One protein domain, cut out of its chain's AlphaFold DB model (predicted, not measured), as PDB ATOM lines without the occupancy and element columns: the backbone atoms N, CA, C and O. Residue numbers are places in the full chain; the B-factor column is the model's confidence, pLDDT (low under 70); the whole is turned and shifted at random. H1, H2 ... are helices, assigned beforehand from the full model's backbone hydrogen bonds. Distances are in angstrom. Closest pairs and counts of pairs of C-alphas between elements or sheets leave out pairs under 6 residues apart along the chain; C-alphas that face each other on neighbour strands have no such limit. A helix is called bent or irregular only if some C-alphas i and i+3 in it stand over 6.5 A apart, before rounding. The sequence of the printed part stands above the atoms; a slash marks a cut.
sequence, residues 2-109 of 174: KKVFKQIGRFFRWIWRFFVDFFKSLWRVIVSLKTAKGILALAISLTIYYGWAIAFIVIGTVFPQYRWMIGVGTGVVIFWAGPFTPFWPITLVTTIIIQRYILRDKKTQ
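What this domain is: This is residues 2 to 109 of the 174 residues of an uncharacterized protein of Acholeplasmataceae bacterium (UniProt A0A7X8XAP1). The long helix H1 runs along one edge of a flat, loose shape; H4 and the arm H2a pack together near its last part, and from H2a the helical hairpin of H2b and H3 reaches away from H1. Residues 2 to 14 of H1 stick out. The 108 printed residues include four named helices, H1 to H4, no named strand: all helix, radius of gyration of the C-alphas 18.1 A, spans 56 by 47 by 16 A.

How they stand to each other: Start at H1, residues 2 to 32; it is close to but not clearly touching H4, residues 87 to 101, with closest C-alphas Leu 26 and Pro 89 7.7 A apart. H2, residues 36 to 62, is one helix by its hydrogen bonds but bent, C-alphas 49 and 52 being 6.9 A apart; its arms are H2a, 36 to 49, and H2b, 52 to 62. H2a touches H4, closest C-alphas Leu 42 and Thr 95, 5.0 A. H2b and H3, residues 64 to 81, touch as a hairpin, closest C-alphas Ala 53 and Gly 73, 4.4 A. In H1, H2a, H2b and H4 every O i to N i+4 pair is within hydrogen-bond range; in H3, irregular with C-alphas 65 and 68 8.3 A apart, 10 of 14.

Where its parts are: Find C-alpha 2 at (227.248, 107.355, 168.790); H1 runs 45.0 A from there. H4 ends at C-alpha 101, (182.440, 137.643, 166.651).

The domain as a whole: The printed part has no cut; pLDDT is under 70 at residues 2, 32 to 34, 83 to 84 and 104 to 109.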
ATOM      1  N   LYS A   2     228.341 108.337 169.040       68.50
ATOM      2  CA  LYS A   2     227.248 107.355 168.790       68.50
ATOM      3  C   LYS A   2     226.107 107.353 169.835       68.50
ATOM      4  O   LYS A   2     224.943 107.186 169.475       68.50
ATOM      5  N   LYS A   3     226.412 107.592 171.120       75.00
ATOM      6  CA  LYS A   3     225.402 107.700 172.199       75.00
ATOM      7  C   LYS A   3     224.472 108.916 172.030       75.00
ATOM      8  O   LYS A   3     223.270 108.781 172.235       75.00
ATOM      9  N   VAL A   4     225.012 110.053 171.581       76.88
ATOM     10  CA  VAL A   4     224.265 111.306 171.361       76.88
ATOM     11  C   VAL A   4     223.313 111.164 170.169       76.88
ATOM     12  O   VAL A   4     222.129 111.448 170.302       76.88
ATOM     13  N   PHE A   5     223.766 110.585 169.051       78.81
ATOM     14  CA  PHE A   5     222.899 110.286 167.900       78.81
ATOM     15  C   PHE A   5     221.750 109.327 168.247       78.81
ATOM     16  O   PHE A   5     220.608 109.542 167.842       78.81
ATOM     17  N   LYS A   6     222.009 108.297 169.064       82.88
ATOM     18  CA  LYS A   6     220.964 107.368 169.534       82.88
ATOM     19  C   LYS A   6     219.961 108.041 170.481       82.88
ATOM     20  O   LYS A   6     218.805 107.621 170.561       82.88
ATOM     21  N   GLN A   7     220.387 109.062 171.220       80.44
ATOM     22  CA  GLN A   7     219.522 109.863 172.084       80.44
ATOM     23  C   GLN A   7     218.661 110.829 171.262       80.44
ATOM     24  O   GLN A   7     217.444 110.832 171.435       80.44
ATOM     25  N   ILE A   8     219.253 111.520 170.285       80.44
ATOM     26  CA  ILE A   8     218.545 112.386 169.330       80.44
ATOM     27  C   ILE A   8     217.509 111.583 168.531       80.44
ATOM     28  O   ILE A   8     216.352 111.978 168.455       80.44
ATOM     29  N   GLY A   9     217.863 110.400 168.019       83.12
ATOM     30  CA  GLY A   9     216.926 109.551 167.272       83.12
ATOM     31  C   GLY A   9     215.773 108.978 168.112       83.12
ATOM     32  O   GLY A   9     214.715 108.641 167.579       83.12
ATOM     33  N   ARG A  10     215.933 108.847 169.437       80.44
ATOM     34  CA  ARG A  10     214.813 108.516 170.341       80.44
ATOM     35  C   ARG A  10     213.929 109.732 170.592       80.44
ATOM     36  O   ARG A  10     212.711 109.600 170.538       80.44
ATOM     37  N   PHE A  11     214.541 110.894 170.800       79.88
ATOM     38  CA  PHE A  11     213.837 112.154 171.004       79.88
ATOM     39  C   PHE A  11     212.995 112.531 169.777       79.88
ATOM     40  O   PHE A  11     211.807 112.799 169.915       79.88
ATOM     41  N   PHE A  12     213.558 112.417 168.570       84.12
ATOM     42  CA  PHE A  12     212.852 112.687 167.316       84.12
ATOM     43  C   PHE A  12     211.665 111.747 167.099       84.12
ATOM     44  O   PHE A  12     210.587 112.199 166.743       84.12
ATOM     45  N   ARG A  13     211.813 110.442 167.371       82.06
ATOM     46  CA  ARG A  13     210.690 109.492 167.267       82.06
ATOM     47  C   ARG A  13     209.568 109.791 168.258       82.06
ATOM     48  O   ARG A  13     208.405 109.609 167.919       82.06
ATOM     49  N   TRP A  14     209.908 110.231 169.466       81.25
ATOM     50  CA  TRP A  14     208.921 110.639 170.464       81.25
ATOM     51  C   TRP A  14     208.179 111.912 170.033       81.25
ATOM     52  O   TRP A  14     206.951 111.932 170.023       81.25
ATOM     53  N   ILE A  15     208.919 112.921 169.573       80.25
ATOM     54  CA  ILE A  15     208.361 114.166 169.030       80.25
ATOM     55  C   ILE A  15     207.518 113.931 167.780       80.25
ATOM     56  O   ILE A  15     206.447 114.510 167.663       80.25
ATOM     57  N   TRP A  16     207.948 113.049 166.879       79.56
ATOM     58  CA  TRP A  16     207.209 112.720 165.665       79.56
ATOM     59  C   TRP A  16     205.853 112.091 165.984       79.56
ATOM     60  O   TRP A  16     204.852 112.459 165.382       79.56
ATOM     61  N   ARG A  17     205.792 111.185 166.968       81.69
ATOM     62  CA  ARG A  17     204.521 110.601 167.425       81.69
ATOM     63  C   ARG A  17     203.594 111.671 167.997       81.69
ATOM     64  O   ARG A  17     202.464 111.784 167.543       81.69
ATOM     65  N   PHE A  18     204.106 112.510 168.899       76.75
ATOM     66  CA  PHE A  18     203.342 113.631 169.451       76.75
ATOM     67  C   PHE A  18     202.821 114.571 168.352       76.75
ATOM     68  O   PHE A  18     201.678 115.015 168.398       76.75
ATOM     69  N   PHE A  19     203.648 114.842 167.343       78.06
ATOM     70  CA  PHE A  19     203.308 115.699 166.215       78.06
ATOM     71  C   PHE A  19     202.221 115.092 165.322       78.06
ATOM     72  O   PHE A  19     201.256 115.775 164.992       78.06
ATOM     73  N   VAL A  20     202.334 113.808 164.969       78.94
ATOM     74  CA  VAL A  20     201.312 113.094 164.186       78.94
ATOM     75  C   VAL A  20     199.982 113.060 164.938       78.94
ATOM     76  O   VAL A  20     198.946 113.346 164.342       78.94
ATOM     77  N   ASP A  21     200.000 112.783 166.243       79.12
ATOM     78  CA  ASP A  21     198.791 112.771 167.072       79.12
ATOM     79  C   ASP A  21     198.158 114.169 167.168       79.12
ATOM     80  O   ASP A  21     196.938 114.321 167.038       79.12
ATOM     81  N   PHE A  22     198.987 115.208 167.309       76.44
ATOM     82  CA  PHE A  22     198.549 116.600 167.287       76.44
ATOM     83  C   PHE A  22     197.900 116.970 165.948       76.44
ATOM     84  O   PHE A  22     196.768 117.451 165.941       76.44
ATOM     85  N   PHE A  23     198.559 116.691 164.818       80.31
ATOM     86  CA  PHE A  23     198.022 116.967 163.481       80.31
ATOM     87  C   PHE A  23     196.760 116.162 163.182       80.31
ATOM     88  O   PHE A  23     195.831 116.695 162.583       80.31
ATOM     89  N   LYS A  24     196.670 114.910 163.637       79.00
ATOM     90  CA  LYS A  24     195.460 114.090 163.497       79.00
ATOM     91  C   LYS A  24     194.283 114.679 164.277       79.00
ATOM     92  O   LYS A  24     193.143 114.626 163.811       79.00
ATOM     93  N   SER A  25     194.542 115.238 165.456       71.50
ATOM     94  CA  SER A  25     193.521 115.946 166.228       71.50
ATOM     95  C   SER A  25     193.128 117.267 165.563       71.50
ATOM     96  O   SER A  25     191.951 117.522 165.324       71.50
ATOM     97  N   LEU A  26     194.117 118.052 165.139       75.56
ATOM     98  CA  LEU A  26     193.933 119.303 164.409       75.56
ATOM     99  C   LEU A  26     193.105 119.114 163.129       75.56
ATOM    100  O   LEU A  26     192.163 119.862 162.877       75.56
ATOM    101  N   TRP A  27     193.413 118.073 162.352       76.69
ATOM    102  CA  TRP A  27     192.695 117.713 161.133       76.69
ATOM    103  C   TRP A  27     191.227 117.395 161.410       76.69
ATOM    104  O   TRP A  27     190.359 117.828 160.658       76.69
ATOM    105  N   ARG A  28     190.924 116.698 162.514       75.62
ATOM    106  CA  ARG A  28     189.536 116.438 162.920       75.62
ATOM    107  C   ARG A  28     188.772 117.725 163.214       75.62
ATOM    108  O   ARG A  28     187.636 117.836 162.768       75.62
ATOM    109  N   VAL A  29     189.396 118.705 163.868       70.81
ATOM    110  CA  VAL A  29     188.756 120.008 164.118       70.81
ATOM    111  C   VAL A  29     188.568 120.798 162.822       70.81
ATOM    112  O   VAL A  29     187.514 121.375 162.588       70.81
ATOM    113  N   ILE A  30     189.554 120.801 161.922       70.88
ATOM    114  CA  ILE A  30     189.413 121.472 160.619       70.88
ATOM    115  C   ILE A  30     188.273 120.836 159.809       70.88
ATOM    116  O   ILE A  30     187.449 121.541 159.230       70.88
ATOM    117  N   VAL A  31     188.184 119.503 159.798       70.50
ATOM    118  CA  VAL A  31     187.103 118.774 159.121       70.50
ATOM    119  C   VAL A  31     185.748 119.004 159.800       70.50
ATOM    120  O   VAL A  31     184.740 119.072 159.098       70.50
ATOM    121  N   SER A  32     185.695 119.177 161.126       68.50
ATOM    122  CA  SER A  32     184.447 119.512 161.829       68.50
ATOM    123  C   SER A  32     183.972 120.941 161.540       68.50
ATOM    124  O   SER A  32     182.779 121.218 161.636       68.50
ATOM    125  N   LEU A  33     184.874 121.834 161.115       65.69
ATOM    126  CA  LEU A  33     184.582 123.210 160.698       65.69
ATOM    127  C   LEU A  33     184.156 123.347 159.221       65.69
ATOM    128  O   LEU A  33     184.081 124.472 158.726       65.69
ATOM    129  N   LYS A  34     183.824 122.250 158.514       63.75
ATOM    130  CA  LYS A  34     183.376 122.217 157.095       63.75
ATOM    131  C   LYS A  34     182.086 122.996 156.771       63.75
ATOM    132  O   LYS A  34     181.511 122.848 155.695       63.75
ATOM    133  N   THR A  35     181.614 123.853 157.662       75.44
ATOM    134  CA  THR A  35     180.591 124.855 157.372       75.44
ATOM    135  C   THR A  35     181.197 125.963 156.507       75.44
ATOM    136  O   THR A  35     182.306 126.419 156.776       75.44
ATOM    137  N   ALA A  36     180.462 126.476 155.512       74.12
ATOM    138  CA  ALA A  36     180.943 127.557 154.636       74.12
ATOM    139  C   ALA A  36     181.493 128.771 155.418       74.12
ATOM    140  O   ALA A  36     182.515 129.351 155.058       74.12
ATOM    141  N   LYS A  37     180.861 129.102 156.552       76.94
ATOM    142  CA  LYS A  37     181.303 130.166 157.466       76.94
ATOM    143  C   LYS A  37     182.584 129.819 158.238       76.94
ATOM    144  O   LYS A  37     183.392 130.707 158.474       76.94
ATOM    145  N   GLY A  38     182.786 128.553 158.609       78.00
ATOM    146  CA  GLY A  38     183.999 128.083 159.291       78.00
ATOM    147  C   GLY A  38     185.214 128.094 158.364       78.00
ATOM    148  O   GLY A  38     186.269 128.595 158.739       78.00
ATOM    149  N   ILE A  39     185.035 127.658 157.114       80.62
ATOM    150  CA  ILE A  39     186.071 127.744 156.073       80.62
ATOM    151  C   ILE A  39     186.429 129.210 155.792       80.62
ATOM    152  O   ILE A  39     187.608 129.543 155.698       80.62
ATOM    153  N   LEU A  40     185.434 130.100 155.716       82.94
ATOM    154  CA  LEU A  40     185.675 131.530 155.523       82.94
ATOM    155  C   LEU A  40     186.423 132.155 156.711       82.94
ATOM    156  O   LEU A  40     187.382 132.895 156.507       82.94
ATOM    157  N   ALA A  41     186.040 131.830 157.949       84.00
ATOM    158  CA  ALA A  41     186.756 132.277 159.145       84.00
ATOM    159  C   ALA A  41     188.205 131.769 159.171       84.00
ATOM    160  O   ALA A  41     189.113 132.512 159.547       84.00
ATOM    161  N   LEU A  42     188.425 130.528 158.728       84.88
ATOM    162  CA  LEU A  42     189.748 129.922 158.629       84.88
ATOM    163  C   LEU A  42     190.594 130.621 157.564       84.88
ATOM    164  O   LEU A  42     191.754 130.933 157.820       84.88
ATOM    165  N   ALA A  43     190.011 130.947 156.409       84.31
ATOM    166  CA  ALA A  43     190.673 131.725 155.367       84.31
ATOM    167  C   ALA A  43     191.062 133.130 155.861       84.31
ATOM    168  O   ALA A  43     192.192 133.559 155.650       84.31
ATOM    169  N   ILE A  44     190.172 133.827 156.579       85.31
ATOM    170  CA  ILE A  44     190.480 135.137 157.177       85.31
ATOM    171  C   ILE A  44     191.611 135.002 158.202       85.31
ATOM    172  O   ILE A  44     192.561 135.782 158.176       85.31
ATOM    173  N   SER A  45     191.550 133.992 159.072       86.19
ATOM    174  CA  SER A  45     192.604 133.742 160.055       86.19
ATOM    175  C   SER A  45     193.950 133.456 159.384       86.19
ATOM    176  O   SER A  45     194.965 133.997 159.814       86.19
ATOM    177  N   LEU A  46     193.977 132.640 158.327       85.31
ATOM    178  CA  LEU A  46     195.190 132.377 157.551       85.31
ATOM    179  C   LEU A  46     195.737 133.663 156.929       85.31
ATOM    180  O   LEU A  46     196.938 133.901 157.006       85.31
ATOM    181  N   THR A  47     194.882 134.526 156.382       87.25
ATOM    182  CA  THR A  47     195.294 135.822 155.824       87.25
ATOM    183  C   THR A  47     195.889 136.749 156.888       87.25
ATOM    184  O   THR A  47     196.851 137.455 156.605       87.25
ATOM    185  N   ILE A  48     195.404 136.717 158.130       86.75
ATOM    186  CA  ILE A  48     195.989 137.512 159.223       86.75
ATOM    187  C   ILE A  48     197.425 137.068 159.527       86.75
ATOM    188  O   ILE A  48     198.279 137.914 159.776       86.75
ATOM    189  N   TYR A  49     197.716 135.766 159.488       86.06
ATOM    190  CA  TYR A  49     199.043 135.262 159.857       86.06
ATOM    191  C   TYR A  49     200.018 135.105 158.679       86.06
ATOM    192  O   TYR A  49     201.202 135.376 158.853       86.06
ATOM    193  N   TYR A  50     199.546 134.700 157.497       85.25
ATOM    194  CA  TYR A  50     200.351 134.522 156.279       85.25
ATOM    195  C   TYR A  50     200.184 135.651 155.261       85.25
ATOM    196  O   TYR A  50     201.095 135.895 154.474       85.25
ATOM    197  N   GLY A  51     199.043 136.343 155.249       86.12
ATOM    198  CA  GLY A  51     198.722 137.310 154.196       86.12
ATOM    199  C   GLY A  51     199.714 138.468 154.136       86.12
ATOM    200  O   GLY A  51     200.151 138.838 153.050       86.12
ATOM    201  N   TRP A  52     200.159 138.973 155.288       88.38
ATOM    202  CA  TRP A  52     201.189 140.016 155.336       88.38
ATOM    203  C   TRP A  52     202.572 139.507 154.903       88.38
ATOM    204  O   TRP A  52     203.306 140.233 154.239       88.38
ATOM    205  N   ALA A  53     202.918 138.253 155.208       89.81
ATOM    206  CA  ALA A  53     204.188 137.656 154.795       89.81
ATOM    207  C   ALA A  53     204.244 137.464 153.271       89.81
ATOM    208  O   ALA A  53     205.250 137.782 152.639       89.81
ATOM    209  N   ILE A  54     203.137 137.020 152.667       88.94
ATOM    210  CA  ILE A  54     202.996 136.933 151.208       88.94
ATOM    211  C   ILE A  54     203.053 138.333 150.589       88.94
ATOM    212  O   ILE A  54     203.774 138.531 149.615       88.94
ATOM    213  N   ALA A  55     202.367 139.321 151.175       90.00
ATOM    214  CA  ALA A  55     202.434 140.704 150.707       90.00
ATOM    215  C   ALA A  55     203.872 141.249 150.740       90.00
ATOM    216  O   ALA A  55     204.293 141.904 149.792       90.00
ATOM    217  N   PHE A  56     204.655 140.928 151.773       91.69
ATOM    218  CA  PHE A  56     206.061 141.335 151.868       91.69
ATOM    219  C   PHE A  56     206.931 140.703 150.781       91.69
ATOM    220  O   PHE A  56     207.777 141.388 150.205       91.69
ATOM    221  N   ILE A  57     206.691 139.430 150.457       91.25
ATOM    222  CA  ILE A  57     207.372 138.754 149.348       91.25
ATOM    223  C   ILE A  57     206.997 139.424 148.023       91.25
ATOM    224  O   ILE A  57     207.884 139.811 147.271       91.25
ATOM    225  N   VAL A  58     205.702 139.627 147.760       91.75
ATOM    226  CA  VAL A  58     205.215 140.235 146.509       91.75
ATOM    227  C   VAL A  58     205.761 141.653 146.337       91.75
ATOM    228  O   VAL A  58     206.355 141.957 145.304       91.75
ATOM    229  N   ILE A  59     205.650 142.504 147.359       92.38
ATOM    230  CA  ILE A  59     206.177 143.876 147.328       92.38
ATOM    231  C   ILE A  59     207.692 143.861 147.107       92.38
ATOM    232  O   ILE A  59     208.187 144.585 146.246       92.38
ATOM    233  N   GLY A  60     208.427 143.002 147.817       89.12
ATOM    234  CA  GLY A  60     209.872 142.878 147.646       89.12
ATOM    235  C   GLY A  60     210.288 142.383 146.255       89.12
ATOM    236  O   GLY A  60     211.361 142.755 145.780       89.12
ATOM    237  N   THR A  61     209.450 141.579 145.584       91.44
ATOM    238  CA  THR A  61     209.692 141.131 144.199       91.44
ATOM    239  C   THR A  61     209.360 142.192 143.150       91.44
ATOM    240  O   THR A  61     210.092 142.309 142.171       91.44
ATOM    241  N   VAL A  62     208.294 142.977 143.348       93.69
ATOM    242  CA  VAL A  62     207.863 144.026 142.406       93.69
ATOM    243  C   VAL A  62     208.736 145.279 142.525       93.69
ATOM    244  O   VAL A  62     209.029 145.921 141.520       93.69
ATOM    245  N   PHE A  63     209.188 145.616 143.735       93.19
ATOM    246  CA  PHE A  63     209.970 146.818 144.014       93.19
ATOM    247  C   PHE A  63     211.404 146.453 144.438       93.19
ATOM    248  O   PHE A  63     211.636 146.081 145.593       93.19
ATOM    249  N   PRO A  64     212.403 146.618 143.547       81.50
ATOM    250  CA  PRO A  64     213.785 146.189 143.790       81.50
ATOM    251  C   PRO A  64     214.444 146.841 145.013       81.50
ATOM    252  O   PRO A  64     215.376 146.282 145.589       81.50
ATOM    253  N   GLN A  65     213.951 148.010 145.420       88.00
ATOM    254  CA  GLN A  65     214.458 148.771 146.560       88.00
ATOM    255  C   GLN A  65     214.133 148.116 147.914       88.00
ATOM    256  O   GLN A  65     214.797 148.395 148.909       88.00
ATOM    257  N   TYR A  66     213.165 147.193 147.956       88.50
ATOM    258  CA  TYR A  66     212.696 146.538 149.178       88.50
ATOM    259  C   TYR A  66     213.013 145.035 149.226       88.50
ATOM    260  O   TYR A  66     212.310 144.262 149.871       88.50
ATOM    261  N   ARG A  67     214.109 144.596 148.590       87.31
ATOM    262  CA  ARG A  67     214.541 143.179 148.561       87.31
ATOM    263  C   ARG A  67     214.678 142.522 149.939       87.31
ATOM    264  O   ARG A  67     214.480 141.317 150.060       87.31
ATOM    265  N   TRP A  68     214.968 143.295 150.985       91.06
ATOM    266  CA  TRP A  68     215.015 142.796 152.362       91.06
ATOM    267  C   TRP A  68     213.654 142.252 152.844       91.06
ATOM    268  O   TRP A  68     213.620 141.311 153.638       91.06
ATOM    269  N   MET A  69     212.538 142.773 152.316       90.75
ATOM    270  CA  MET A  69     211.184 142.302 152.631       90.75
ATOM    271  C   MET A  69     210.945 140.875 152.134       90.75
ATOM    272  O   MET A  69     210.211 140.134 152.784       90.75
ATOM    273  N   ILE A  70     211.610 140.455 151.048       91.31
ATOM    274  CA  ILE A  70     211.586 139.056 150.599       91.31
ATOM    275  C   ILE A  70     212.201 138.173 151.684       91.31
ATOM    276  O   ILE A  70     211.583 137.202 152.101       91.31
ATOM    277  N   GLY A  71     213.382 138.540 152.195       91.50
ATOM    278  CA  GLY A  71     214.061 137.777 153.245       91.50
ATOM    279  C   GLY A  71     213.208 137.631 154.507       91.50
ATOM    280  O   GLY A  71     213.062 136.528 155.031       91.50
ATOM    281  N   VAL A  72     212.579 138.723 154.951       91.56
ATOM    282  CA  VAL A  72     211.680 138.708 156.116       91.56
ATOM    283  C   VAL A  72     210.422 137.883 155.839       91.56
ATOM    284  O   VAL A  72     210.082 137.014 156.639       91.56
ATOM    285  N   GLY A  73     209.755 138.093 154.703       90.44
ATOM    286  CA  GLY A  73     208.543 137.358 154.343       90.44
ATOM    287  C   GLY A  73     208.791 135.857 154.186       90.44
ATOM    288  O   GLY A  73     208.063 135.044 154.753       90.44
ATOM    289  N   THR A  74     209.866 135.465 153.500       91.19
ATOM    290  CA  THR A  74     210.266 134.059 153.355       91.19
ATOM    291  C   THR A  74     210.664 133.444 154.694       91.19
ATOM    292  O   THR A  74     210.254 132.323 154.991       91.19
ATOM    293  N   GLY A  75     211.403 134.174 155.536       92.19
ATOM    294  CA  GLY A  75     211.761 133.719 156.880       92.19
ATOM    295  C   GLY A  75     210.531 133.442 157.742       92.19
ATOM    296  O   GLY A  75     210.457 132.402 158.390       92.19
ATOM    297  N   VAL A  76     209.528 134.318 157.684       89.56
ATOM    298  CA  VAL A  76     208.248 134.154 158.388       89.56
ATOM    299  C   VAL A  76     207.472 132.947 157.857       89.56
ATOM    300  O   VAL A  76     206.964 132.159 158.652       89.56
ATOM    301  N   VAL A  77     207.415 132.753 156.536       88.88
ATOM    302  CA  VAL A  77     206.748 131.584 155.937       88.88
ATOM    303  C   VAL A  77     207.416 130.283 156.376       88.88
ATOM    304  O   VAL A  77     206.731 129.359 156.800       88.88
ATOM    305  N   ILE A  78     208.747 130.213 156.327       88.00
ATOM    306  CA  ILE A  78     209.505 129.028 156.751       88.00
ATOM    307  C   ILE A  78     209.357 128.794 158.255       88.00
ATOM    308  O   ILE A  78     209.177 127.656 158.683       88.00
ATOM    309  N   PHE A  79     209.399 129.864 159.053       86.31
ATOM    310  CA  PHE A  79     209.183 129.799 160.493       86.31
ATOM    311  C   PHE A  79     207.830 129.150 160.793       86.31
ATOM    312  O   PHE A  79     207.787 128.127 161.473       86.31
ATOM    313  N   TRP A  80     206.742 129.667 160.215       84.31
ATOM    314  CA  TRP A  80     205.392 129.140 160.430       84.31
ATOM    315  C   TRP A  80     205.111 127.797 159.743       84.31
ATOM    316  O   TRP A  80     204.226 127.064 160.183       84.31
ATOM    317  N   ALA A  81     205.872 127.426 158.711       80.12
ATOM    318  CA  ALA A  81     205.847 126.081 158.131       80.12
ATOM    319  C   ALA A  81     206.549 125.042 159.027       80.12
ATOM    320  O   ALA A  81     206.431 123.835 158.804       80.12
ATOM    321  N   GLY A  82     207.279 125.495 160.050       77.88
ATOM    322  CA  GLY A  82     207.991 124.634 160.977       77.88
ATOM    323  C   GLY A  82     207.044 123.794 161.849       77.88
ATOM    324  O   GLY A  82     206.083 124.328 162.410       77.88
ATOM    325  N   PRO A  83     207.352 122.501 162.075       63.81
ATOM    326  CA  PRO A  83     206.511 121.573 162.841       63.81
ATOM    327  C   PRO A  83     206.425 121.902 164.346       63.81
ATOM    328  O   PRO A  83     205.668 121.292 165.092       63.81
ATOM    329  N   PHE A  84     207.200 122.866 164.835       64.50
ATOM    330  CA  PHE A  84     207.192 123.256 166.248       64.50
ATOM    331  C   PHE A  84     206.484 124.577 166.503       64.50
ATOM    332  O   PHE A  84     206.412 125.022 167.648       64.50
ATOM    333  N   THR A  85     205.965 125.223 165.461       75.94
ATOM    334  CA  THR A  85     205.279 126.486 165.669       75.94
ATOM    335  C   THR A  85     203.868 126.257 166.194       75.94
ATOM    336  O   THR A  85     203.118 125.436 165.657       75.94
ATOM    337  N   PRO A  86     203.432 127.040 167.196       70.38
ATOM    338  CA  PRO A  86     202.042 127.047 167.639       70.38
ATOM    339  C   PRO A  86     201.108 127.695 166.596       70.38
ATOM    340  O   PRO A  86     199.989 128.073 166.929       70.38
ATOM    341  N   PHE A  87     201.533 127.801 165.331       80.56
ATOM    342  CA  PHE A  87     200.791 128.383 164.220       80.56
ATOM    343  C   PHE A  87     199.384 127.812 164.102       80.56
ATOM    344  O   PHE A  87     198.386 128.526 164.150       80.56
ATOM    345  N   TRP A  88     199.322 126.494 163.963       77.25
ATOM    346  CA  TRP A  88     198.097 125.752 163.756       77.25
ATOM    347  C   TRP A  88     197.094 125.905 164.906       77.25
ATOM    348  O   TRP A  88     195.946 126.254 164.622       77.25
ATOM    349  N   PRO A  89     197.473 125.715 166.189       80.44
ATOM    350  CA  PRO A  89     196.538 125.920 167.291       80.44
ATOM    351  C   PRO A  89     196.105 127.384 167.421       80.44
ATOM    352  O   PRO A  89     194.923 127.636 167.637       80.44
ATOM    353  N   ILE A  90     197.015 128.347 167.231       82.38
ATOM    354  CA  ILE A  90     196.679 129.778 167.272       82.38
ATOM    355  C   ILE A  90     195.687 130.132 166.154       82.38
ATOM    356  O   ILE A  90     194.669 130.767 166.416       82.38
ATOM    357  N   THR A  91     195.922 129.655 164.931       84.00
ATOM    358  CA  THR A  91     195.028 129.872 163.781       84.00
ATOM    359  C   THR A  91     193.639 129.297 164.043       84.00
ATOM    360  O   THR A  91     192.631 129.919 163.713       84.00
ATOM    361  N   LEU A  92     193.554 128.136 164.692       80.56
ATOM    362  CA  LEU A  92     192.281 127.523 165.063       80.56
ATOM    363  C   LEU A  92     191.524 128.329 166.124       80.56
ATOM    364  O   LEU A  92     190.323 128.555 165.980       80.56
ATOM    365  N   VAL A  93     192.219 128.820 167.155       82.25
ATOM    366  CA  VAL A  93     191.623 129.708 168.167       82.25
ATOM    367  C   VAL A  93     191.082 130.976 167.511       82.25
ATOM    368  O   VAL A  93     189.924 131.340 167.721       82.25
ATOM    369  N   THR A  94     191.882 131.613 166.660       83.38
ATOM    370  CA  THR A  94     191.501 132.836 165.950       83.38
ATOM    371  C   THR A  94     190.338 132.596 164.989       83.38
ATOM    372  O   THR A  94     189.411 133.400 164.948       83.38
ATOM    373  N   THR A  95     190.301 131.449 164.307       84.50
ATOM    374  CA  THR A  95     189.164 131.026 163.471       84.50
ATOM    375  C   THR A  95     187.867 130.957 164.279       84.50
ATOM    376  O   THR A  95     186.851 131.507 163.859       84.50
ATOM    377  N   ILE A  96     187.893 130.343 165.467       79.38
ATOM    378  CA  ILE A  96     186.716 130.241 166.345       79.38
ATOM    379  C   ILE A  96     186.263 131.630 166.818       79.38
ATOM    380  O   ILE A  96     185.063 131.914 166.854       79.38
ATOM    381  N   ILE A  97     187.209 132.516 167.150       83.19
ATOM    382  CA  ILE A  97     186.917 133.906 167.529       83.19
ATOM    383  C   ILE A  97     186.252 134.637 166.359       83.19
ATOM    384  O   ILE A  97     185.170 135.192 166.525       83.19
ATOM    385  N   ILE A  98     186.833 134.590 165.159       83.81
ATOM    386  CA  ILE A  98     186.274 135.225 163.956       83.81
ATOM    387  C   ILE A  98     184.873 134.676 163.660       83.81
ATOM    388  O   ILE A  98     183.939 135.443 163.425       83.81
ATOM    389  N   GLN A  99     184.685 133.359 163.737       78.44
ATOM    390  CA  GLN A  99     183.391 132.730 163.489       78.44
ATOM    391  C   GLN A  99     182.314 133.203 164.481       78.44
ATOM    392  O   GLN A  99     181.164 133.441 164.100       78.44
ATOM    393  N   ARG A 100     182.687 133.399 165.751       77.81
ATOM    394  CA  ARG A 100     181.772 133.857 166.802       77.81
ATOM    395  C   ARG A 100     181.497 135.362 166.754       77.81
ATOM    396  O   ARG A 100     180.348 135.763 166.923       77.81
ATOM    397  N   TYR A 101     182.527 136.183 166.549       79.50
ATOM    398  CA  TYR A 101     182.440 137.643 166.651       79.50
ATOM    399  C   TYR A 101     182.090 138.320 165.322       79.50
ATOM    400  O   TYR A 101     181.226 139.191 165.307       79.50
ATOM    401  N   ILE A 102     182.714 137.909 164.213       76.69
ATOM    402  CA  ILE A 102     182.519 138.526 162.890       76.69
ATOM    403  C   ILE A 102     181.348 137.874 162.154       76.69
ATOM    404  O   ILE A 102     180.453 138.563 161.675       76.69
ATOM    405  N   LEU A 103     181.306 136.539 162.101       74.38
ATOM    406  CA  LEU A 103     180.260 135.806 161.366       74.38
ATOM    407  C   LEU A 103     178.979 135.582 162.181       74.38
ATOM    408  O   LEU A 103     177.990 135.080 161.637       74.38
ATOM    409  N   ARG A 104     178.992 135.971 163.469       68.75
ATOM    410  CA  ARG A 104     177.849 135.956 164.402       68.75
ATOM    411  C   ARG A 104     177.087 134.622 164.399       68.75
ATOM    412  O   ARG A 104     175.873 134.578 164.604       68.75
ATOM    413  N   ASP A 105     177.794 133.522 164.143       63.09
ATOM    414  CA  ASP A 105     177.168 132.235 163.873       63.09
ATOM    415  C   ASP A 105     176.897 131.472 165.175       63.09
ATOM    416  O   ASP A 105     177.809 130.952 165.825       63.09
ATOM    417  N   LYS A 106     175.620 131.410 165.577       55.78
ATOM    418  CA  LYS A 106     175.179 130.792 166.841       55.78
ATOM    419  C   LYS A 106     175.212 129.256 166.830       55.78
ATOM    420  O   LYS A 106     175.120 128.661 167.896       55.78
ATOM    421  N   LYS A 107     175.348 128.617 165.657       54.06
ATOM    422  CA  LYS A 107     175.439 127.147 165.506       54.06
ATOM    423  C   LYS A 107     176.859 126.589 165.665       54.06
ATOM    424  O   LYS A 107     177.072 125.393 165.488       54.06
ATOM    425  N   THR A 108     177.834 127.437 165.966       51.41
ATOM    426  CA  THR A 108     179.229 127.018 166.120       51.41
ATOM    427  C   THR A 108     179.379 126.191 167.397       51.41
ATOM    428  O   THR A 108     179.000 126.667 168.469       51.41
ATOM    429  N   GLN A 109     179.947 124.982 167.295       54.84
ATOM    430  CA  GLN A 109     180.327 124.197 168.471       54.84
ATOM    431  C   GLN A 109     181.192 125.068 169.380       54.84
ATOM    432  O   GLN A 109     182.214 125.619 168.964       54.84
TER     433      GLN A 109